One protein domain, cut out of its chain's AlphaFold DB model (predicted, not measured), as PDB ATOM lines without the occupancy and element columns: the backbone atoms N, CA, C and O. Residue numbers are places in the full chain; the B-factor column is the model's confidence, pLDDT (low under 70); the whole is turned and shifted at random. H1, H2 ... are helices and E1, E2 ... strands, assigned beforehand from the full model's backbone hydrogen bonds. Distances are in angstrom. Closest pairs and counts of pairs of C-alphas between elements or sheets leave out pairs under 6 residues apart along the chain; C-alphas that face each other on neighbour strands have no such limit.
ATOM      1  N   ALA A 239     -46.693  15.188  -6.486       85.81
ATOM      2  CA  ALA A 239     -45.501  15.924  -6.070       85.81
ATOM      3  C   ALA A 239     -44.210  15.102  -6.250       85.81
ATOM      4  O   ALA A 239     -43.116  15.661  -6.238       85.81
ATOM      5  N   ILE A 240     -44.325  13.781  -6.432       85.19
ATOM      6  CA  ILE A 240     -43.194  12.892  -6.685       85.19
ATOM      7  C   ILE A 240     -42.951  12.845  -8.201       85.19
ATOM      8  O   ILE A 240     -43.828  12.382  -8.946       85.19
ATOM      9  N   PRO A 241     -41.776  13.284  -8.688       82.00
ATOM     10  CA  PRO A 241     -41.472  13.255 -10.108       82.00
ATOM     11  C   PRO A 241     -41.461  11.814 -10.635       82.00
ATOM     12  O   PRO A 241     -41.019  10.880  -9.963       82.00
ATOM     13  N   THR A 242     -41.959  11.627 -11.856       78.69
ATOM     14  CA  THR A 242     -41.936  10.329 -12.552       78.69
ATOM     15  C   THR A 242     -40.516   9.924 -12.938       78.69
ATOM     16  O   THR A 242     -40.183   8.740 -12.898       78.69
ATOM     17  N   ARG A 243     -39.677  10.911 -13.268       81.81
ATOM     18  CA  ARG A 243     -38.245  10.780 -13.540       81.81
ATOM     19  C   ARG A 243     -37.492  11.874 -12.800       81.81
ATOM     20  O   ARG A 243     -37.908  13.028 -12.849       81.81
ATOM     21  N   ALA A 244     -36.385  11.525 -12.160       83.44
ATOM     22  CA  ALA A 244     -35.440  12.508 -11.649       83.44
ATOM     23  C   ALA A 244     -34.061  12.237 -12.261       83.44
ATOM     24  O   ALA A 244     -33.594  11.093 -12.203       83.44
ATOM     25  N   PRO A 245     -33.405  13.247 -12.858       84.38
ATOM     26  CA  PRO A 245     -32.090  13.034 -13.421       84.38
ATOM     27  C   PRO A 245     -31.090  12.775 -12.297       84.38
ATOM     28  O   PRO A 245     -31.158  13.344 -11.206       84.38
ATOM     29  N   ALA A 246     -30.152  11.885 -12.571       87.12
ATOM     30  CA  ALA A 246     -29.109  11.463 -11.664       87.12
ATOM     31  C   ALA A 246     -27.784  11.301 -12.412       87.12
ATOM     32  O   ALA A 246     -27.719  11.097 -13.626       87.12
ATOM     33  N   GLN A 247     -26.697  11.401 -11.663       88.06
ATOM     34  CA  GLN A 247     -25.353  11.121 -12.125       88.06
ATOM     35  C   GLN A 247     -24.822   9.912 -11.378       88.06
ATOM     36  O   GLN A 247     -24.775   9.885 -10.150       88.06
ATOM     37  N   LEU A 248     -24.421   8.918 -12.156       86.12
ATOM     38  CA  LEU A 248     -23.755   7.724 -11.693       86.12
ATOM     39  C   LEU A 248     -22.244   7.931 -11.828       86.12
ATOM     40  O   LEU A 248     -21.724   8.120 -12.933       86.12
ATOM     41  N   GLN A 249     -21.534   7.920 -10.706       86.69
ATOM     42  CA  GLN A 249     -20.083   8.048 -10.656       86.69
ATOM     43  C   GLN A 249     -19.449   6.653 -10.682       86.69
ATOM     44  O   GLN A 249     -19.289   6.001  -9.651       86.69
ATOM     45  N   LEU A 250     -19.084   6.203 -11.882       79.75
ATOM     46  CA  LEU A 250     -18.295   4.995 -12.111       79.75
ATOM     47  C   LEU A 250     -16.797   5.294 -11.928       79.75
ATOM     48  O   LEU A 250     -16.374   6.459 -11.926       79.75
ATOM     49  N   ARG A 251     -15.969   4.244 -11.823       74.25
ATOM     50  CA  ARG A 251     -14.500   4.372 -11.797       74.25
ATOM     51  C   ARG A 251     -14.021   5.109 -13.056       74.25
ATOM     52  O   ARG A 251     -14.037   4.554 -14.146       74.25
ATOM     53  N   GLY A 252     -13.638   6.377 -12.899       73.38
ATOM     54  CA  GLY A 252     -13.124   7.222 -13.983       73.38
ATOM     55  C   GLY A 252     -14.164   7.792 -14.960       73.38
ATOM     56  O   GLY A 252     -13.770   8.477 -15.898       73.38
ATOM     57  N   ARG A 253     -15.475   7.568 -14.767       83.56
ATOM     58  CA  ARG A 253     -16.519   8.071 -15.685       83.56
ATOM     59  C   ARG A 253     -17.777   8.518 -14.944       83.56
ATOM     60  O   ARG A 253     -18.231   7.853 -14.021       83.56
ATOM     61  N   ARG A 254     -18.372   9.630 -15.388       86.31
ATOM     62  CA  ARG A 254     -19.726  10.050 -14.991       86.31
ATOM     63  C   ARG A 254     -20.715   9.656 -16.072       86.31
ATOM     64  O   ARG A 254     -20.488   9.945 -17.246       86.31
ATOM     65  N   VAL A 255     -21.805   9.018 -15.674       86.75
ATOM     66  CA  VAL A 255     -22.881   8.609 -16.578       86.75
ATOM     67  C   VAL A 255     -24.176   9.264 -16.127       86.75
ATOM     68  O   VAL A 255     -24.466   9.311 -14.935       86.75
ATOM     69  N   ARG A 256     -24.953   9.789 -17.075       87.62
ATOM     70  CA  ARG A 256     -26.309  10.261 -16.787       87.62
ATOM     71  C   ARG A 256     -27.249   9.068 -16.665       87.62
ATOM     72  O   ARG A 256     -27.202   8.162 -17.492       87.62
ATOM     73  N   ALA A 257     -28.092   9.103 -15.651       85.44
ATOM     74  CA  ALA A 257     -29.144   8.135 -15.401       85.44
ATOM     75  C   ALA A 257     -30.429   8.893 -15.080       85.44
ATOM     76  O   ALA A 257     -30.360   9.975 -14.505       85.44
ATOM     77  N   ASP A 258     -31.585   8.313 -15.373       83.62
ATOM     78  CA  ASP A 258     -32.854   8.821 -14.852       83.62
ATOM     79  C   ASP A 258     -33.377   7.828 -13.825       83.62
ATOM     80  O   ASP A 258     -33.735   6.703 -14.173       83.62
ATOM     81  N   ILE A 259     -33.422   8.217 -12.553       86.19
ATOM     82  CA  ILE A 259     -34.101   7.405 -11.542       86.19
ATOM     83  C   ILE A 259     -35.613   7.568 -11.693       86.19
ATOM     84  O   ILE A 259     -36.094   8.605 -12.158       86.19
ATOM     85  N   LEU A 260     -36.365   6.551 -11.277       86.00
ATOM     86  CA  LEU A 260     -37.827   6.521 -11.291       86.00
ATOM     87  C   LEU A 260     -38.347   6.499  -9.845       86.00
ATOM     88  O   LEU A 260     -38.664   5.423  -9.331       86.00
ATOM     89  N   PRO A 261     -38.437   7.656  -9.156       85.12
ATOM     90  CA  PRO A 261     -38.715   7.723  -7.720       85.12
ATOM     91  C   PRO A 261     -39.971   6.977  -7.284       85.12
ATOM     92  O   PRO A 261     -39.950   6.298  -6.268       85.12
ATOM     93  N   ARG A 262     -41.043   7.014  -8.088       82.94
ATOM     94  CA  ARG A 262     -42.319   6.327  -7.800       82.94
ATOM     95  C   ARG A 262     -42.214   4.798  -7.706       82.94
ATOM     96  O   ARG A 262     -43.166   4.149  -7.298       82.94
ATOM     97  N   THR A 263     -41.079   4.227  -8.100       81.69
ATOM     98  CA  THR A 263     -40.796   2.783  -8.026       81.69
ATOM     99  C   THR A 263     -39.969   2.404  -6.796       81.69
ATOM    100  O   THR A 263     -39.590   1.242  -6.649       81.69
ATOM    101  N   ALA A 264     -39.659   3.381  -5.937       86.25
ATOM    102  CA  ALA A 264     -38.891   3.171  -4.724       86.25
ATOM    103  C   ALA A 264     -39.573   2.147  -3.809       86.25
ATOM    104  O   ALA A 264     -40.784   2.187  -3.605       86.25
ATOM    105  N   MET A 265     -38.790   1.238  -3.235       84.56
ATOM    106  CA  MET A 265     -39.233   0.292  -2.214       84.56
ATOM    107  C   MET A 265     -38.110   0.072  -1.205       84.56
ATOM    108  O   MET A 265     -36.973  -0.181  -1.601       84.56
ATOM    109  N   LEU A 266     -38.419   0.132   0.089       83.75
ATOM    110  CA  LEU A 266     -37.458  -0.229   1.131       83.75
ATOM    111  C   LEU A 266     -37.439  -1.745   1.326       83.75
ATOM    112  O   LEU A 266     -38.491  -2.371   1.459       83.75
ATOM    113  N   ILE A 267     -36.236  -2.314   1.363       82.50
ATOM    114  CA  ILE A 267     -35.986  -3.709   1.709       82.50
ATOM    115  C   ILE A 267     -35.176  -3.714   3.005       82.50
ATOM    116  O   ILE A 267     -34.033  -3.256   3.021       82.50
ATOM    117  N   THR A 268     -35.800  -4.189   4.084       70.62
ATOM    118  CA  THR A 268     -35.235  -4.204   5.445       70.62
ATOM    119  C   THR A 268     -35.180  -5.607   6.069       70.62
ATOM    120  O   THR A 268     -34.739  -5.734   7.203       70.62
ATOM    121  N   ASP A 269     -35.642  -6.656   5.376       62.28
ATOM    122  CA  ASP A 269     -35.787  -8.006   5.949       62.28
ATOM    123  C   ASP A 269     -34.479  -8.796   5.938       62.28
ATOM    124  O   ASP A 269     -34.010  -9.155   4.869       62.28
ATOM    125  N   VAL A 270     -33.953  -9.229   7.083       39.94
ATOM    126  CA  VAL A 270     -32.787 -10.130   7.140       39.94
ATOM    127  C   VAL A 270     -33.232 -11.595   7.022       39.94
ATOM    128  O   VAL A 270     -33.597 -12.230   8.006       39.94
ATOM    129  N   LEU A 271     -33.201 -12.171   5.816       31.98
ATOM    130  CA  LEU A 271     -33.350 -13.621   5.614       31.98
ATOM    131  C   LEU A 271     -32.017 -14.184   5.100       31.98
ATOM    132  O   LEU A 271     -31.572 -13.755   4.030       31.98
ATOM    133  N   PRO A 272     -31.374 -15.123   5.822       30.61
ATOM    134  CA  PRO A 272     -30.051 -15.619   5.473       30.61
ATOM    135  C   PRO A 272     -30.172 -16.636   4.334       30.61
ATOM    136  O   PRO A 272     -30.387 -17.823   4.566       30.61
ATOM    137  N   VAL A 273     -30.059 -16.179   3.086       25.86
ATOM    138  CA  VAL A 273     -29.892 -17.066   1.923       25.86
ATOM    139  C   VAL A 273     -28.713 -16.557   1.084       25.86
ATOM    140  O   VAL A 273     -28.862 -15.559   0.378       25.86
ATOM    141  N   PRO A 274     -27.537 -17.212   1.154       29.09
ATOM    142  CA  PRO A 274     -26.407 -16.930   0.266       29.09
ATOM    143  C   PRO A 274     -26.770 -17.222  -1.205       29.09
ATOM    144  O   PRO A 274     -27.611 -18.092  -1.446       29.09
ATOM    145  N   PRO A 275     -26.145 -16.566  -2.207       34.16
ATOM    146  CA  PRO A 275     -24.941 -15.731  -2.128       34.16
ATOM    147  C   PRO A 275     -25.204 -14.211  -2.116       34.16
ATOM    148  O   PRO A 275     -24.286 -13.435  -2.365       34.16
ATOM    149  N   PHE A 276     -26.431 -13.757  -1.843       38.97
ATOM    150  CA  PHE A 276     -26.747 -12.325  -1.865       38.97
ATOM    151  C   PHE A 276     -26.523 -11.686  -0.490       38.97
ATOM    152  O   PHE A 276     -27.188 -12.030   0.486       38.97
ATOM    153  N   ILE A 277     -25.555 -10.771  -0.457       41.03
ATOM    154  CA  ILE A 277     -25.189  -9.907   0.667       41.03
ATOM    155  C   ILE A 277     -26.418  -9.082   1.085       41.03
ATOM    156  O   ILE A 277     -27.113  -8.538   0.230       41.03
ATOM    157  N   ASP A 278     -26.688  -9.064   2.390       49.69
ATOM    158  CA  ASP A 278     -27.530  -8.150   3.171       49.69
ATOM    159  C   ASP A 278     -28.728  -7.497   2.451       49.69
ATOM    160  O   ASP A 278     -28.618  -6.549   1.676       49.69
ATOM    161  N   ARG A 279     -29.935  -7.958   2.799       65.94
ATOM    162  CA  ARG A 279     -31.241  -7.405   2.391       65.94
ATOM    163  C   ARG A 279     -31.549  -6.065   3.092       65.94
ATOM    164  O   ARG A 279     -32.611  -5.883   3.680       65.94
ATOM    165  N   CYS A 280     -30.594  -5.143   3.038       79.19
ATOM    166  CA  CYS A 280     -30.688  -3.797   3.574       79.19
ATOM    167  C   CYS A 280     -30.396  -2.786   2.470       79.19
ATOM    168  O   CYS A 280     -29.253  -2.380   2.272       79.19
ATOM    169  N   TYR A 281     -31.413  -2.413   1.701       84.38
ATOM    170  CA  TYR A 281     -31.245  -1.450   0.617       84.38
ATOM    171  C   TYR A 281     -32.571  -0.821   0.196       84.38
ATOM    172  O   TYR A 281     -33.657  -1.384   0.343       84.38
ATOM    173  N   LEU A 282     -32.467   0.363  -0.389       87.94
ATOM    174  CA  LEU A 282     -33.517   0.989  -1.166       87.94
ATOM    175  C   LEU A 282     -33.470   0.438  -2.591       87.94
ATOM    176  O   LEU A 282     -32.477   0.579  -3.302       87.94
ATOM    177  N   ARG A 283     -34.562  -0.170  -3.035       87.19
ATOM    178  CA  ARG A 283     -34.741  -0.586  -4.421       87.19
ATOM    179  C   ARG A 283     -35.393   0.536  -5.216       87.19
ATOM    180  O   ARG A 283     -36.425   1.044  -4.792       87.19
ATOM    181  N   VAL A 284     -34.850   0.877  -6.381       86.19
ATOM    182  CA  VAL A 284     -35.473   1.831  -7.313       86.19
ATOM    183  C   VAL A 284     -35.165   1.439  -8.755       86.19
ATOM    184  O   VAL A 284     -34.082   0.937  -9.052       86.19
ATOM    185  N   LEU A 285     -36.104   1.660  -9.671       85.44
ATOM    186  CA  LEU A 285     -35.825   1.519 -11.095       85.44
ATOM    187  C   LEU A 285     -35.114   2.768 -11.624       85.44
ATOM    188  O   LEU A 285     -35.408   3.892 -11.217       85.44
ATOM    189  N   ALA A 286     -34.207   2.568 -12.570       84.94
ATOM    190  CA  ALA A 286     -33.543   3.642 -13.289       84.94
ATOM    191  C   ALA A 286     -33.429   3.317 -14.778       84.94
ATOM    192  O   ALA A 286     -33.454   2.155 -15.180       84.94
ATOM    193  N   VAL A 287     -33.300   4.356 -15.593       84.38
ATOM    194  CA  VAL A 287     -33.022   4.266 -17.023       84.38
ATOM    195  C   VAL A 287     -31.575   4.686 -17.249       84.38
ATOM    196  O   VAL A 287     -31.169   5.784 -16.868       84.38
ATOM    197  N   LEU A 288     -30.796   3.792 -17.852       83.19
ATOM    198  CA  LEU A 288     -29.383   3.986 -18.168       83.19
ATOM    199  C   LEU A 288     -29.150   3.872 -19.679       83.19
ATOM    200  O   LEU A 288     -29.908   3.178 -20.361       83.19
ATOM    201  N   PRO A 289     -28.077   4.479 -20.215       84.62
ATOM    202  CA  PRO A 289     -27.588   4.155 -21.552       84.62
ATOM    203  C   PRO A 289     -27.356   2.644 -21.695       84.62
ATOM    204  O   PRO A 289     -26.797   2.016 -20.792       84.62
ATOM    205  N   GLY A 290     -27.806   2.052 -22.805       79.94
ATOM    206  CA  GLY A 290     -27.812   0.597 -22.981       79.94
ATOM    207  C   GLY A 290     -26.427  -0.045 -22.915       79.94
ATOM    208  O   GLY A 290     -26.293  -1.159 -22.414       79.94
ATOM    209  N   ASP A 291     -25.389   0.642 -23.400       81.44
ATOM    210  CA  ASP A 291     -23.978   0.240 -23.295       81.44
ATOM    211  C   ASP A 291     -23.509   0.164 -21.843       81.44
ATOM    212  O   ASP A 291     -22.935  -0.845 -21.433       81.44
ATOM    213  N   VAL A 292     -23.822   1.189 -21.052       83.69
ATOM    214  CA  VAL A 292     -23.461   1.240 -19.633       83.69
ATOM    215  C   VAL A 292     -24.226   0.186 -18.839       83.69
ATOM    216  O   VAL A 292     -23.621  -0.533 -18.048       83.69
ATOM    217  N   ALA A 293     -25.534   0.059 -19.068       81.50
ATOM    218  CA  ALA A 293     -26.373  -0.903 -18.361       81.50
ATOM    219  C   ALA A 293     -25.898  -2.345 -18.579       81.50
ATOM    220  O   ALA A 293     -25.766  -3.096 -17.615       81.50
ATOM    221  N   ARG A 294     -25.587  -2.727 -19.825       79.12
ATOM    222  CA  ARG A 294     -25.090  -4.074 -20.149       79.12
ATOM    223  C   ARG A 294     -23.712  -4.342 -19.555       79.12
ATOM    224  O   ARG A 294     -23.525  -5.409 -18.982       79.12
ATOM    225  N   ALA A 295     -22.789  -3.381 -19.634       80.69
ATOM    226  CA  ALA A 295     -21.470  -3.513 -19.014       80.69
ATOM    227  C   ALA A 295     -21.592  -3.732 -17.498       80.69
ATOM    228  O   ALA A 295     -21.075  -4.708 -16.966       80.69
ATOM    229  N   MET A 296     -22.375  -2.893 -16.817       80.31
ATOM    230  CA  MET A 296     -22.579  -3.019 -15.377       80.31
ATOM    231  C   MET A 296     -23.328  -4.309 -14.987       80.31
ATOM    232  O   MET A 296     -23.081  -4.852 -13.912       80.31
ATOM    233  N   LEU A 297     -24.256  -4.805 -15.818       78.88
ATOM    234  CA  LEU A 297     -24.970  -6.066 -15.567       78.88
ATOM    235  C   LEU A 297     -24.052  -7.276 -15.743       78.88
ATOM    236  O   LEU A 297     -24.138  -8.209 -14.950       78.88
ATOM    237  N   ALA A 298     -23.178  -7.252 -16.752       75.81
ATOM    238  CA  ALA A 298     -22.159  -8.276 -16.948       75.81
ATOM    239  C   ALA A 298     -21.175  -8.300 -15.765       75.81
ATOM    240  O   ALA A 298     -20.913  -9.365 -15.210       75.81
ATOM    241  N   ASP A 299     -20.729  -7.126 -15.306       73.12
ATOM    242  CA  ASP A 299     -19.868  -6.995 -14.126       73.12
ATOM    243  C   ASP A 299     -20.553  -7.507 -12.846       73.12
ATOM    244  O   ASP A 299     -19.912  -8.114 -11.990       73.12
ATOM    245  N   ALA A 300     -21.868  -7.301 -12.707       68.19
ATOM    246  CA  ALA A 300     -22.648  -7.796 -11.570       68.19
ATOM    247  C   ALA A 300     -22.796  -9.328 -11.535       68.19
ATOM    248  O   ALA A 300     -23.067  -9.883 -10.473       68.19
ATOM    249  N   GLN A 301     -22.636 -10.009 -12.672       65.38
ATOM    250  CA  GLN A 301     -22.704 -11.471 -12.776       65.38
ATOM    251  C   GLN A 301     -21.336 -12.152 -12.597       65.38
ATOM    252  O   GLN A 301     -21.273 -13.380 -12.535       65.38
ATOM    253  N   ALA A 302     -20.243 -11.388 -12.515       59.56
ATOM    254  CA  ALA A 302     -18.900 -11.940 -12.399       59.56
ATOM    255  C   ALA A 302     -18.662 -12.607 -11.018       59.56
ATOM    256  O   ALA A 302     -19.086 -12.066  -9.997       59.56
ATOM    257  N   PRO A 303     -17.933 -13.741 -10.938       47.38
ATOM    258  CA  PRO A 303     -17.674 -14.461  -9.678       47.38
ATOM    259  C   PRO A 303     -16.956 -13.632  -8.595       47.38
ATOM    260  O   PRO A 303     -17.146 -13.881  -7.407       47.38
ATOM    261  N   ASP A 304     -16.184 -12.615  -8.998       48.12
ATOM    262  CA  ASP A 304     -15.460 -11.682  -8.118       48.12
ATOM    263  C   ASP A 304     -16.265 -10.400  -7.787       48.12
ATOM    264  O   ASP A 304     -15.704  -9.382  -7.367       48.12
ATOM    265  N   ALA A 305     -17.597 -10.429  -7.943       47.88
ATOM    266  CA  ALA A 305     -18.515  -9.301  -7.707       47.88
ATOM    267  C   ALA A 305     -18.485  -8.712  -6.280       47.88
ATOM    268  O   ALA A 305     -19.074  -7.658  -6.034       47.88
ATOM    269  N   THR A 306     -17.733  -9.313  -5.350       40.66
ATOM    270  CA  THR A 306     -17.436  -8.756  -4.015       40.66
ATOM    271  C   THR A 306     -16.709  -7.406  -4.059       40.66
ATOM    272  O   THR A 306     -16.588  -6.742  -3.031       40.66
ATOM    273  N   ARG A 307     -16.255  -6.951  -5.237       44.88
ATOM    274  CA  ARG A 307     -15.699  -5.606  -5.461       44.88
ATOM    275  C   ARG A 307     -16.485  -4.782  -6.479       44.88
ATOM    276  O   ARG A 307     -15.868  -4.082  -7.291       44.88
ATOM    277  N   GLN A 308     -17.817  -4.780  -6.422       50.59
ATOM    278  CA  GLN A 308     -18.544  -3.603  -6.904       50.59
ATOM    279  C   GLN A 308     -18.073  -2.410  -6.065       50.59
ATOM    280  O   GLN A 308     -18.510  -2.193  -4.940       50.59
ATOM    281  N   GLY A 309     -17.064  -1.693  -6.572       52.78
ATOM    282  CA  GLY A 309     -16.603  -0.455  -5.960       52.78
ATOM    283  C   GLY A 309     -17.812   0.448  -5.791       52.78
ATOM    284  O   GLY A 309     -18.636   0.501  -6.697       52.78
ATOM    285  N   SER A 310     -17.931   1.101  -4.640       60.88
ATOM    286  CA  SER A 310     -19.067   1.947  -4.294       60.88
ATOM    287  C   SER A 310     -19.333   2.982  -5.391       60.88
ATOM    288  O   SER A 310     -18.704   4.037  -5.464       60.88
ATOM    289  N   ILE A 311     -20.261   2.666  -6.291       66.50
ATOM    290  CA  ILE A 311     -20.695   3.598  -7.322       66.50
ATOM    291  C   ILE A 311     -21.623   4.575  -6.624       66.50
ATOM    292  O   ILE A 311     -22.600   4.171  -5.995       66.50
ATOM    293  N   THR A 312     -21.298   5.858  -6.715       78.19
ATOM    294  CA  THR A 312     -22.116   6.895  -6.091       78.19
ATOM    295  C   THR A 312     -23.172   7.371  -7.077       78.19
ATOM    296  O   THR A 312     -22.840   7.752  -8.200       78.19
ATOM    297  N   LEU A 313     -24.435   7.349  -6.663       75.38
ATOM    298  CA  LEU A 313     -25.546   7.951  -7.389       75.38
ATOM    299  C   LEU A 313     -25.935   9.271  -6.717       75.38
ATOM    300  O   LEU A 313     -26.267   9.292  -5.531       75.38
ATOM    301  N   THR A 314     -25.909  10.358  -7.489       76.56
ATOM    302  CA  THR A 314     -26.273  11.711  -7.041       76.56
ATOM    303  C   THR A 314     -27.392  12.261  -7.916       76.56
ATOM    304  O   THR A 314     -27.267  12.288  -9.136       76.56
ATOM    305  N   THR A 315     -28.489  12.713  -7.321       70.06
ATOM    306  CA  THR A 315     -29.638  13.287  -8.044       70.06
ATOM    307  C   THR A 315     -29.410  14.756  -8.429       70.06
ATOM    308  O   THR A 315     -28.584  15.443  -7.825       70.06
ATOM    309  N   GLN A 316     -30.093  15.243  -9.472       64.75
ATOM    310  CA  GLN A 316     -30.000  16.623  -9.972       64.75
ATOM    311  C   GLN A 316     -31.401  17.232 -10.194       64.75
ATOM    312  O   GLN A 316     -32.133  16.730 -11.039       64.75
ATOM    313  N   PRO A 317     -31.790  18.321  -9.498       62.50
ATOM    314  CA  PRO A 317     -31.144  18.852  -8.297       62.50
ATOM    315  C   PRO A 317     -31.076  17.781  -7.189       62.50
ATOM    316  O   PRO A 317     -31.869  16.836  -7.202       62.50
ATOM    317  N   PRO A 318     -30.118  17.885  -6.256       60.88
ATOM    318  CA  PRO A 318     -29.926  16.864  -5.238       60.88
ATOM    319  C   PRO A 318     -31.144  16.779  -4.315       60.88
ATOM    320  O   PRO A 318     -31.511  17.754  -3.661       60.88
ATOM    321  N   LEU A 319     -31.734  15.589  -4.231       66.38
ATOM    322  CA  LEU A 319     -32.733  15.224  -3.230       66.38
ATOM    323  C   LEU A 319     -32.061  15.302  -1.846       66.38
ATOM    324  O   LEU A 319     -31.183  14.493  -1.549       66.38
ATOM    325  N   HIS A 320     -32.338  16.360  -1.078       65.88
ATOM    326  CA  HIS A 320     -31.726  16.679   0.227       65.88
ATOM    327  C   HIS A 320     -30.193  16.491   0.350       65.88
ATOM    328  O   HIS A 320     -29.678  16.252   1.438       65.88
ATOM    329  N   GLY A 321     -29.427  16.610  -0.741       60.22
ATOM    330  CA  GLY A 321     -27.976  16.353  -0.707       60.22
ATOM    331  C   GLY A 321     -27.598  14.877  -0.513       60.22
ATOM    332  O   GLY A 321     -26.448  14.578  -0.202       60.22
ATOM    333  N   SER A 322     -28.545  13.952  -0.689       68.50
ATOM    334  CA  SER A 322     -28.318  12.522  -0.508       68.50
ATOM    335  C   SER A 322     -27.527  11.925  -1.675       68.50
ATOM    336  O   SER A 322     -27.789  12.174  -2.855       68.50
ATOM    337  N   SER A 323     -26.520  11.132  -1.322       81.56
ATOM    338  CA  SER A 323     -25.767  10.288  -2.240       81.56
ATOM    339  C   SER A 323     -25.951   8.838  -1.820       81.56
ATOM    340  O   SER A 323     -25.997   8.530  -0.625       81.56
ATOM    341  N   TYR A 324     -26.056   7.953  -2.803       85.62
ATOM    342  CA  TYR A 324     -26.297   6.534  -2.572       85.62
ATOM    343  C   TYR A 324     -25.139   5.711  -3.098       85.62
ATOM    344  O   TYR A 324     -24.645   5.968  -4.193       85.62
ATOM    345  N   THR A 325     -24.748   4.697  -2.341       85.62
ATOM    346  CA  THR A 325     -23.856   3.642  -2.805       85.62
ATOM    347  C   THR A 325     -24.685   2.586  -3.523       85.62
ATOM    348  O   THR A 325     -25.619   2.032  -2.947       85.62
ATOM    349  N   LEU A 326     -24.358   2.288  -4.777       83.12
ATOM    350  CA  LEU A 326     -24.914   1.134  -5.479       83.12
ATOM    351  C   LEU A 326     -24.279  -0.139  -4.906       83.12
ATOM    352  O   LEU A 326     -23.069  -0.326  -5.027       83.12
ATOM    353  N   VAL A 327     -25.095  -0.986  -4.282       79.25
ATOM    354  CA  VAL A 327     -24.674  -2.268  -3.685       79.25
ATOM    355  C   VAL A 327     -25.065  -3.473  -4.537       79.25
ATOM    356  O   VAL A 327     -24.593  -4.582  -4.307       79.25
ATOM    357  N   GLY A 328     -25.924  -3.256  -5.529       77.88
ATOM    358  CA  GLY A 328     -26.348  -4.285  -6.457       77.88
ATOM    359  C   GLY A 328     -27.149  -3.704  -7.608       77.88
ATOM    360  O   GLY A 328     -27.702  -2.604  -7.535       77.88
ATOM    361  N   MET A 329     -27.221  -4.461  -8.695       78.69
ATOM    362  CA  MET A 329     -28.022  -4.106  -9.855       78.69
ATOM    363  C   MET A 329     -28.596  -5.363 -10.488       78.69
ATOM    364  O   MET A 329     -27.935  -6.400 -10.555       78.69
ATOM    365  N   ARG A 330     -29.833  -5.271 -10.970       74.88
ATOM    366  CA  ARG A 330     -30.488  -6.345 -11.715       74.88
ATOM    367  C   ARG A 330     -31.062  -5.795 -13.005       74.88
ATOM    368  O   ARG A 330     -31.394  -4.612 -13.105       74.88
ATOM    369  N   SER A 331     -31.195  -6.664 -13.999       69.25
ATOM    370  CA  SER A 331     -31.999  -6.343 -15.168       69.25
ATOM    371  C   SER A 331     -33.409  -6.003 -14.689       69.25
ATOM    372  O   SER A 331     -34.016  -6.760 -13.928       69.25
ATOM    373  N   GLY A 332     -33.941  -4.856 -15.116       59.41
ATOM    374  CA  GLY A 332     -35.379  -4.648 -15.011       59.41
ATOM    375  C   GLY A 332     -36.055  -5.758 -15.815       59.41
ATOM    376  O   GLY A 332     -35.553  -6.119 -16.876       59.41
ATOM    377  N   ARG A 333     -37.146  -6.361 -15.325       50.62
ATOM    378  CA  ARG A 333     -37.798  -7.444 -16.083       50.62
ATOM    379  C   ARG A 333     -38.217  -6.919 -17.464       50.62
ATOM    380  O   ARG A 333     -38.997  -5.959 -17.550       50.62
ATOM    381  N   PHE A 334     -37.669  -7.541 -18.507       44.81
ATOM    382  CA  PHE A 334     -37.994  -7.300 -19.908       44.81
ATOM    383  C   PHE A 334     -39.248  -8.091 -20.272       44.81
ATOM    384  O   PHE A 334     -39.381  -9.255 -19.898       44.81
ATOM    385  N   GLY A 335     -40.185  -7.447 -20.966       36.75
ATOM    386  CA  GLY A 335     -41.292  -8.151 -21.606       36.75
ATOM    387  C   GLY A 335     -40.783  -9.020 -22.759       36.75
ATOM    388  O   GLY A 335     -39.714  -8.767 -23.309       36.75
ATOM    389  N   ILE A 336     -41.559 -10.043 -23.114       33.34
ATOM    390  CA  ILE A 336     -41.288 -10.965 -24.223       33.34
ATOM    391  C   ILE A 336     -41.118 -10.161 -25.526       33.34
ATOM    392  O   ILE A 336     -42.061  -9.511 -25.973       33.34
ATOM    393  N   GLY A 337     -39.925 -10.217 -26.129       38.41
ATOM    394  CA  GLY A 337     -39.624  -9.625 -27.437       38.41
ATOM    395  C   GLY A 337     -38.205  -9.059 -27.541       38.41
ATOM    396  O   GLY A 337     -37.986  -7.920 -27.138       38.41
ATOM    397  N   ASN A 338     -37.317  -9.855 -28.150       39.47
ATOM    398  CA  ASN A 338     -35.870  -9.698 -28.375       39.47
ATOM    399  C   ASN A 338     -35.054  -9.379 -27.118       39.47
ATOM    400  O   ASN A 338     -35.333  -8.432 -26.385       39.47
ATOM    401  N   ASP A 339     -34.039 -10.205 -26.875       45.00
ATOM    402  CA  ASP A 339     -33.159 -10.087 -25.723       45.00
ATOM    403  C   ASP A 339     -32.597  -8.648 -25.675       45.00
ATOM    404  O   ASP A 339     -32.033  -8.177 -26.665       45.00
ATOM    405  N   PRO A 340     -32.757  -7.886 -24.578       47.69
ATOM    406  CA  PRO A 340     -32.181  -6.540 -24.439       47.69
ATOM    407  C   PRO A 340     -30.660  -6.490 -24.659       47.69
ATOM    408  O   PRO A 340     -30.094  -5.408 -24.820       47.69
ATOM    409  N   LEU A 341     -29.991  -7.646 -24.671       51.41
ATOM    410  CA  LEU A 341     -28.595  -7.803 -25.065       51.41
ATOM    411  C   LEU A 341     -28.338  -7.553 -26.565       51.41
ATOM    412  O   LEU A 341     -27.195  -7.279 -26.931       51.41
ATOM    413  N   GLU A 342     -29.362  -7.573 -27.423       48.59
ATOM    414  CA  GLU A 342     -29.227  -7.471 -28.886       48.59
ATOM    415  C   GLU A 342     -29.226  -6.030 -29.431       48.59
ATOM    416  O   GLU A 342     -28.786  -5.806 -30.559       48.59
ATOM    417  N   GLN A 343     -29.691  -5.027 -28.670       55.06
ATOM    418  CA  GLN A 343     -29.805  -3.639 -29.156       55.06
ATOM    419  C   GLN A 343     -28.999  -2.648 -28.310       55.06
ATOM    420  O   GLN A 343     -29.498  -2.111 -27.319       55.06
ATOM    421  N   PRO A 344     -27.748  -2.347 -28.705       54.41
ATOM    422  CA  PRO A 344     -26.825  -1.671 -27.816       54.41
ATOM    423  C   PRO A 344     -27.095  -0.181 -27.576       54.41
ATOM    424  O   PRO A 344     -26.658   0.356 -26.556       54.41
ATOM    425  N   ALA A 345     -27.803   0.475 -28.495       60.06
ATOM    426  CA  ALA A 345     -28.031   1.918 -28.472       60.06
ATOM    427  C   ALA A 345     -29.267   2.348 -27.661       60.06
ATOM    428  O   ALA A 345     -29.413   3.529 -27.353       60.06
ATOM    429  N   SER A 346     -30.159   1.418 -27.313       67.44
ATOM    430  CA  SER A 346     -31.418   1.752 -26.644       67.44
ATOM    431  C   SER A 346     -31.214   1.921 -25.134       67.44
ATOM    432  O   SER A 346     -30.526   1.103 -24.519       67.44
ATOM    433  N   PRO A 347     -31.804   2.953 -24.501       71.12
ATOM    434  CA  PRO A 347     -31.781   3.083 -23.051       71.12
ATOM    435  C   PRO A 347     -32.450   1.869 -22.394       71.12
ATOM    436  O   PRO A 347     -33.492   1.391 -22.842       71.12
ATOM    437  N   MET A 348     -31.840   1.371 -21.323       75.44
ATOM    438  CA  MET A 348     -32.226   0.140 -20.644       75.44
ATOM    439  C   MET A 348     -32.739   0.465 -19.244       75.44
ATOM    440  O   MET A 348     -32.115   1.228 -18.502       75.44
ATOM    441  N   GLN A 349     -33.876  -0.124 -18.875       79.25
ATOM    442  CA  GLN A 349     -34.390  -0.028 -17.514       79.25
ATOM    443  C   GLN A 349     -33.715  -1.086 -16.638       79.25
ATOM    444  O   GLN A 349     -33.756  -2.281 -16.940       79.25
ATOM    445  N   VAL A 350     -33.120  -0.647 -15.539       80.38
ATOM    446  CA  VAL A 350     -32.449  -1.500 -14.558       80.38
ATOM    447  C   VAL A 350     -33.047  -1.292 -13.175       80.38
ATOM    448  O   VAL A 350     -33.569  -0.223 -12.860       80.38
ATOM    449  N   GLU A 351     -32.972  -2.324 -12.349       83.31
ATOM    450  CA  GLU A 351     -33.251  -2.233 -10.921       83.31
ATOM    451  C   GLU A 351     -31.944  -1.935 -10.189       83.31
ATOM    452  O   GLU A 351     -30.993  -2.713 -10.272       83.31
ATOM    453  N   LEU A 352     -31.899  -0.808  -9.483       85.06
ATOM    454  CA  LEU A 352     -30.776  -0.403  -8.649       85.06
ATOM    455  C   LEU A 352     -31.066  -0.757  -7.190       85.06
ATOM    456  O   LEU A 352     -32.148  -0.458  -6.675       85.06
ATOM    457  N   GLN A 353     -30.083  -1.354  -6.524       86.31
ATOM    458  CA  GLN A 353     -30.077  -1.568  -5.080       86.31
ATOM    459  C   GLN A 353     -29.139  -0.534  -4.468       86.31
ATOM    460  O   GLN A 353     -27.929  -0.549  -4.697       86.31
ATOM    461  N   LEU A 354     -29.727   0.417  -3.756       86.00
ATOM    462  CA  LEU A 354     -29.076   1.621  -3.269       86.00
ATOM    463  C   LEU A 354     -28.987   1.595  -1.747       86.00
ATOM    464  O   LEU A 354     -29.970   1.326  -1.064       86.00
ATOM    465  N   LEU A 355     -27.830   1.951  -1.214       87.38
ATOM    466  CA  LEU A 355     -27.605   2.128   0.212       87.38
ATOM    467  C   LEU A 355     -27.293   3.606   0.480       87.38
ATOM    468  O   LEU A 355     -26.346   4.129  -0.115       87.38
ATOM    469  N   PRO A 356     -28.068   4.314   1.321       87.50
ATOM    470  CA  PRO A 356     -27.740   5.688   1.686       87.50
ATOM    471  C   PRO A 356     -26.349   5.767   2.323       87.50
ATOM    472  O   PRO A 356     -25.951   4.879   3.081       87.50
ATOM    473  N   GLN A 357     -25.604   6.839   2.044       81.38
ATOM    474  CA  GLN A 357     -24.320   7.057   2.712       81.38
ATOM    475  C   GLN A 357     -24.485   7.100   4.240       81.38
ATOM    476  O   GLN A 357     -25.400   7.732   4.764       81.38
ATOM    477  N   GLY A 358     -23.576   6.431   4.952       77.44
ATOM    478  CA  GLY A 358     -23.587   6.355   6.415       77.44
ATOM    479  C   GLY A 358     -24.429   5.218   7.000       77.44
ATOM    480  O   GLY A 358     -24.424   5.053   8.218       77.44
ATOM    481  N   VAL A 359     -25.111   4.416   6.173       80.06
ATOM    482  CA  VAL A 359     -25.705   3.147   6.613       80.06
ATOM    483  C   VAL A 359     -24.685   2.034   6.409       80.06
ATOM    484  O   VAL A 359     -24.249   1.796   5.286       80.06
ATOM    485  N   ASP A 360     -24.321   1.352   7.494       75.69
ATOM    486  CA  ASP A 360     -23.535   0.120   7.454       75.69
ATOM    487  C   ASP A 360     -24.423  -1.056   7.898       75.69
ATOM    488  O   ASP A 360     -24.772  -1.137   9.084       75.69
ATOM    489  N   PRO A 361     -24.817  -1.958   6.978       67.88
ATOM    490  CA  PRO A 361     -25.712  -3.065   7.291       67.88
ATOM    491  C   PRO A 361     -25.080  -4.109   8.223       67.88
ATOM    492  O   PRO A 361     -25.813  -4.889   8.824       67.88
ATOM    493  N   GLN A 362     -23.751  -4.122   8.385       67.94
ATOM    494  CA  GLN A 362     -23.058  -5.080   9.254       67.94
ATOM    495  C   GLN A 362     -23.032  -4.640  10.721       67.94
ATOM    496  O   GLN A 362     -22.854  -5.467  11.616       67.94
ATOM    497  N   VAL A 363     -23.196  -3.340  10.975       66.38
ATOM    498  CA  VAL A 363     -23.034  -2.743  12.310       66.38
ATOM    499  C   VAL A 363     -24.342  -2.141  12.830       66.38
ATOM    500  O   VAL A 363     -24.534  -2.036  14.043       66.38
ATOM    501  N   MET A 364     -25.261  -1.750  11.944       69.44
ATOM    502  CA  MET A 364     -26.504  -1.067  12.307       69.44
ATOM    503  C   MET A 364     -27.744  -1.941  12.102       69.44
ATOM    504  O   MET A 364     -27.827  -2.715  11.155       69.44
ATOM    505  N   ALA A 365     -28.761  -1.744  12.949       78.62
ATOM    506  CA  ALA A 365     -30.096  -2.299  12.723       78.62
ATOM    507  C   ALA A 365     -30.717  -1.649  11.474       78.62
ATOM    508  O   ALA A 365     -31.097  -0.469  11.502       78.62
ATOM    509  N   CYS A 366     -30.771  -2.400  10.374       79.50
ATOM    510  CA  CYS A 366     -31.188  -1.906   9.065       79.50
ATOM    511  C   CYS A 366     -32.586  -1.280   9.090       79.50
ATOM    512  O   CYS A 366     -32.813  -0.222   8.503       79.50
ATOM    513  N   GLU A 367     -33.505  -1.904   9.820       77.31
ATOM    514  CA  GLU A 367     -34.911  -1.523   9.939       77.31
ATOM    515  C   GLU A 367     -35.081  -0.105  10.500       77.31
ATOM    516  O   GLU A 367     -36.085   0.555  10.247       77.31
ATOM    517  N   VAL A 368     -34.079   0.389  11.233       82.62
ATOM    518  CA  VAL A 368     -34.052   1.749  11.781       82.62
ATOM    519  C   VAL A 368     -33.142   2.660  10.959       82.62
ATOM    520  O   VAL A 368     -33.501   3.804  10.679       82.62
ATOM    521  N   ALA A 369     -31.959   2.175  10.575       86.06
ATOM    522  CA  ALA A 369     -30.946   2.980   9.899       86.06
ATOM    523  C   ALA A 369     -31.358   3.363   8.471       86.06
ATOM    524  O   ALA A 369     -31.213   4.523   8.084       86.06
ATOM    525  N   LEU A 370     -31.915   2.415   7.709       87.81
ATOM    526  CA  LEU A 370     -32.280   2.634   6.314       87.81
ATOM    527  C   LEU A 370     -33.425   3.652   6.170       87.81
ATOM    528  O   LEU A 370     -33.217   4.634   5.452       87.81
ATOM    529  N   PRO A 371     -34.585   3.528   6.854       88.12
ATOM    530  CA  PRO A 371     -35.649   4.531   6.742       88.12
ATOM    531  C   PRO A 371     -35.212   5.921   7.199       88.12
ATOM    532  O   PRO A 371     -35.616   6.917   6.609       88.12
ATOM    533  N   ARG A 372     -34.351   5.993   8.222       88.69
ATOM    534  CA  ARG A 372     -33.834   7.259   8.753       88.69
ATOM    535  C   ARG A 372     -32.907   7.982   7.774       88.69
ATOM    536  O   ARG A 372     -32.912   9.208   7.744       88.69
ATOM    537  N   ALA A 373     -32.071   7.240   7.051       88.81
ATOM    538  CA  ALA A 373     -31.076   7.801   6.137       88.81
ATOM    539  C   ALA A 373     -31.591   7.959   4.695       88.81
ATOM    540  O   ALA A 373     -30.946   8.621   3.884       88.81
ATOM    541  N   THR A 374     -32.728   7.345   4.362       89.38
ATOM    542  CA  THR A 374     -33.354   7.459   3.040       89.38
ATOM    543  C   THR A 374     -33.899   8.869   2.828       89.38
ATOM    544  O   THR A 374     -34.502   9.456   3.724       89.38
ATOM    545  N   ASP A 375     -33.710   9.410   1.624       90.38
ATOM    546  CA  ASP A 375     -34.260  10.712   1.258       90.38
ATOM    547  C   ASP A 375     -35.789  10.761   1.460       90.38
ATOM    548  O   ASP A 375     -36.481   9.827   1.042       90.38
ATOM    549  N   PRO A 376     -36.347  11.843   2.038       89.94
ATOM    550  CA  PRO A 376     -37.780  11.949   2.296       89.94
ATOM    551  C   PRO A 376     -38.666  11.737   1.064       89.94
ATOM    552  O   PRO A 376     -39.732  11.145   1.186       89.94
ATOM    553  N   LEU A 377     -38.253  12.161  -0.133       89.69
ATOM    554  CA  LEU A 377     -39.053  11.973  -1.344       89.69
ATOM    555  C   LEU A 377     -39.080  10.500  -1.770       89.69
ATOM    556  O   LEU A 377     -40.136   9.992  -2.148       89.69
ATOM    557  N   LEU A 378     -37.952   9.791  -1.662       90.50
ATOM    558  CA  LEU A 378     -37.889   8.347  -1.928       90.50
ATOM    559  C   LEU A 378     -38.574   7.528  -0.827       90.50
ATOM    560  O   LEU A 378     -39.226   6.529  -1.130       90.50
ATOM    561  N   MET A 379     -38.500   7.973   0.429       91.44
ATOM    562  CA  MET A 379     -39.220   7.366   1.551       91.44
ATOM    563  C   MET A 379     -40.735   7.527   1.384       91.44
ATOM    564  O   MET A 379     -41.481   6.562   1.543       91.44
ATOM    565  N   ALA A 380     -41.200   8.718   0.996       91.69
ATOM    566  CA  ALA A 380     -42.602   8.967   0.686       91.69
ATOM    567  C   ALA A 380     -43.070   8.121  -0.506       91.69
ATOM    568  O   ALA A 380     -44.143   7.524  -0.447       91.69
ATOM    569  N   ALA A 381     -42.253   8.014  -1.558       89.12
ATOM    570  CA  ALA A 381     -42.553   7.163  -2.703       89.12
ATOM    571  C   ALA A 381     -42.674   5.686  -2.309       89.12
ATOM    572  O   ALA A 381     -43.638   5.036  -2.700       89.12
ATOM    573  N   ALA A 382     -41.760   5.173  -1.482       88.50
ATOM    574  CA  ALA A 382     -41.829   3.805  -0.978       88.50
ATOM    575  C   ALA A 382     -43.035   3.567  -0.059       88.50
ATOM    576  O   ALA A 382     -43.662   2.505  -0.116       88.50
ATOM    577  N   MET A 383     -43.403   4.566   0.749       87.94
ATOM    578  CA  MET A 383     -44.603   4.518   1.578       87.94
ATOM    579  C   MET A 383     -45.870   4.475   0.714       87.94
ATOM    580  O   MET A 383     -46.727   3.637   0.969       87.94
ATOM    581  N   LEU A 384     -45.978   5.297  -0.339       85.81
ATOM    582  CA  LEU A 384     -47.112   5.265  -1.278       85.81
ATOM    583  C   LEU A 384     -47.128   4.004  -2.145       85.81
ATOM    584  O   LEU A 384     -48.202   3.491  -2.442       85.81
ATOM    585  N   ALA A 385     -45.963   3.463  -2.503       78.69
ATOM    586  CA  ALA A 385     -45.869   2.182  -3.200       78.69
ATOM    587  C   ALA A 385     -46.354   1.011  -2.326       78.69
ATOM    588  O   ALA A 385     -46.761  -0.024  -2.842       78.69
ATOM    589  N   THR A 386     -46.311   1.158  -1.001       75.31
ATOM    590  CA  THR A 386     -46.828   0.149  -0.065       75.31
ATOM    591  C   THR A 386     -48.284   0.427   0.321       75.31
ATOM    592  O   THR A 386     -49.076  -0.500   0.473       75.31
ATOM    593  N   PHE A 387     -48.649   1.701   0.465       80.50
ATOM    594  CA  PHE A 387     -49.948   2.161   0.948       80.50
ATOM    595  C   PHE A 387     -50.487   3.293   0.059       80.50
ATOM    596  O   PHE A 387     -50.501   4.458   0.474       80.50
ATOM    597  N   PRO A 388     -50.961   2.974  -1.159       81.62
ATOM    598  CA  PRO A 388     -51.412   3.984  -2.118       81.62
ATOM    599  C   PRO A 388     -52.614   4.786  -1.603       81.62
ATOM    600  O   PRO A 388     -52.744   5.971  -1.894       81.62
TER     601      PRO A 388
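What this domain is: This is residues 239 to 388 of the 478 residues of an uncharacterized protein of Xanthomonas sp. Leaf131 (UniProt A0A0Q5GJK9). Six antiparallel strands form a small closed barrel, with E2 bending sharply, and three short helices sit round it: H1 packs on E5 and E6, while H2 and H3 lie toward the opposite end, H3 packing on E2. Round the ring run E1, E2, E3, E6, E5, E4 and back to E1. The printed part has 150 residues, with elements in the order E1, E2, E3, H1, E4, E5, E6, H2, H3; the class is mixed, helices and strands. It is compact, with a radius of gyration of the C-alphas of 15.1 A and spans of 42 by 38 by 34 A.

How they stand to each other: The barrel holds two meanders, each strand the antiparallel neighbour of the one before: E1 (244 to 250), E2 (253 to 267) and E3 (281 to 288), then E4 (311 to 315), E5 (323 to 331) and E6 (348 to 356). E1 and E2 form a hairpin, with N 246 and O 257 2.7 A apart. E2 bends by 93 degrees at residue 262; in its hairpin with E3, N 265 and O 283 are 2.8 A apart. E3 and E6 pair at N 282 and O 354, 2.8 A. The hairpin of E5 and E6 has N 351 and O 330 at 2.9 A, and that of E4 and E5 has N 326 and O 311 at 2.8 A. E4 and E1 close the ring, with N 247 and O 314 at 2.7 A. H1 (290 to 300) is on the barrel, outside it, at a height over the sheet of 7.9 A; its closest C-alphas to E5 are those of Leu 297 and Arg 330, 6.7 A apart. H2 (366 to 373) is also on it and outside; the closest C-alphas of H2 and E6 are those of Ala 373 and Pro 356, 6.0 A apart. H3 (376 to 386) stands up from the sheet at 58 degrees; its closest C-alphas to E2 are those of Ala 382 and Met 265, 4.5 A apart. H2 and H3 are close but not clearly touching, while H1 is apart from both. Every O i to N i+4 pair is within hydrogen-bond range in H1 and H3, and 3 of 4 in H2.

Where its parts are: E1 begins at C-alpha 244, (-35.440, 12.508, -11.649). E2 is 28.6 A long, E6 23.4 A and E5 22.0 A; E3 is 19.6 A, E1 18.7 A and E4 13.2 A. H1 and H3 each measure 15.1 A and H2 10.1 A. H3 ends at C-alpha 386, (-46.828, 0.149, -0.065).

The domain as a whole: The C-alphas of Gly 337 and Val 363, the two farthest apart, are 43.6 A apart. The printed part has no cut. The links E2 to E3, 13 residues, and E5 to E6, 16 residues, are long. Mean pLDDT of the printed part is 72.7; 50 residues are under 70, among them 269 to 279, 300 to 311 and 331 to 346.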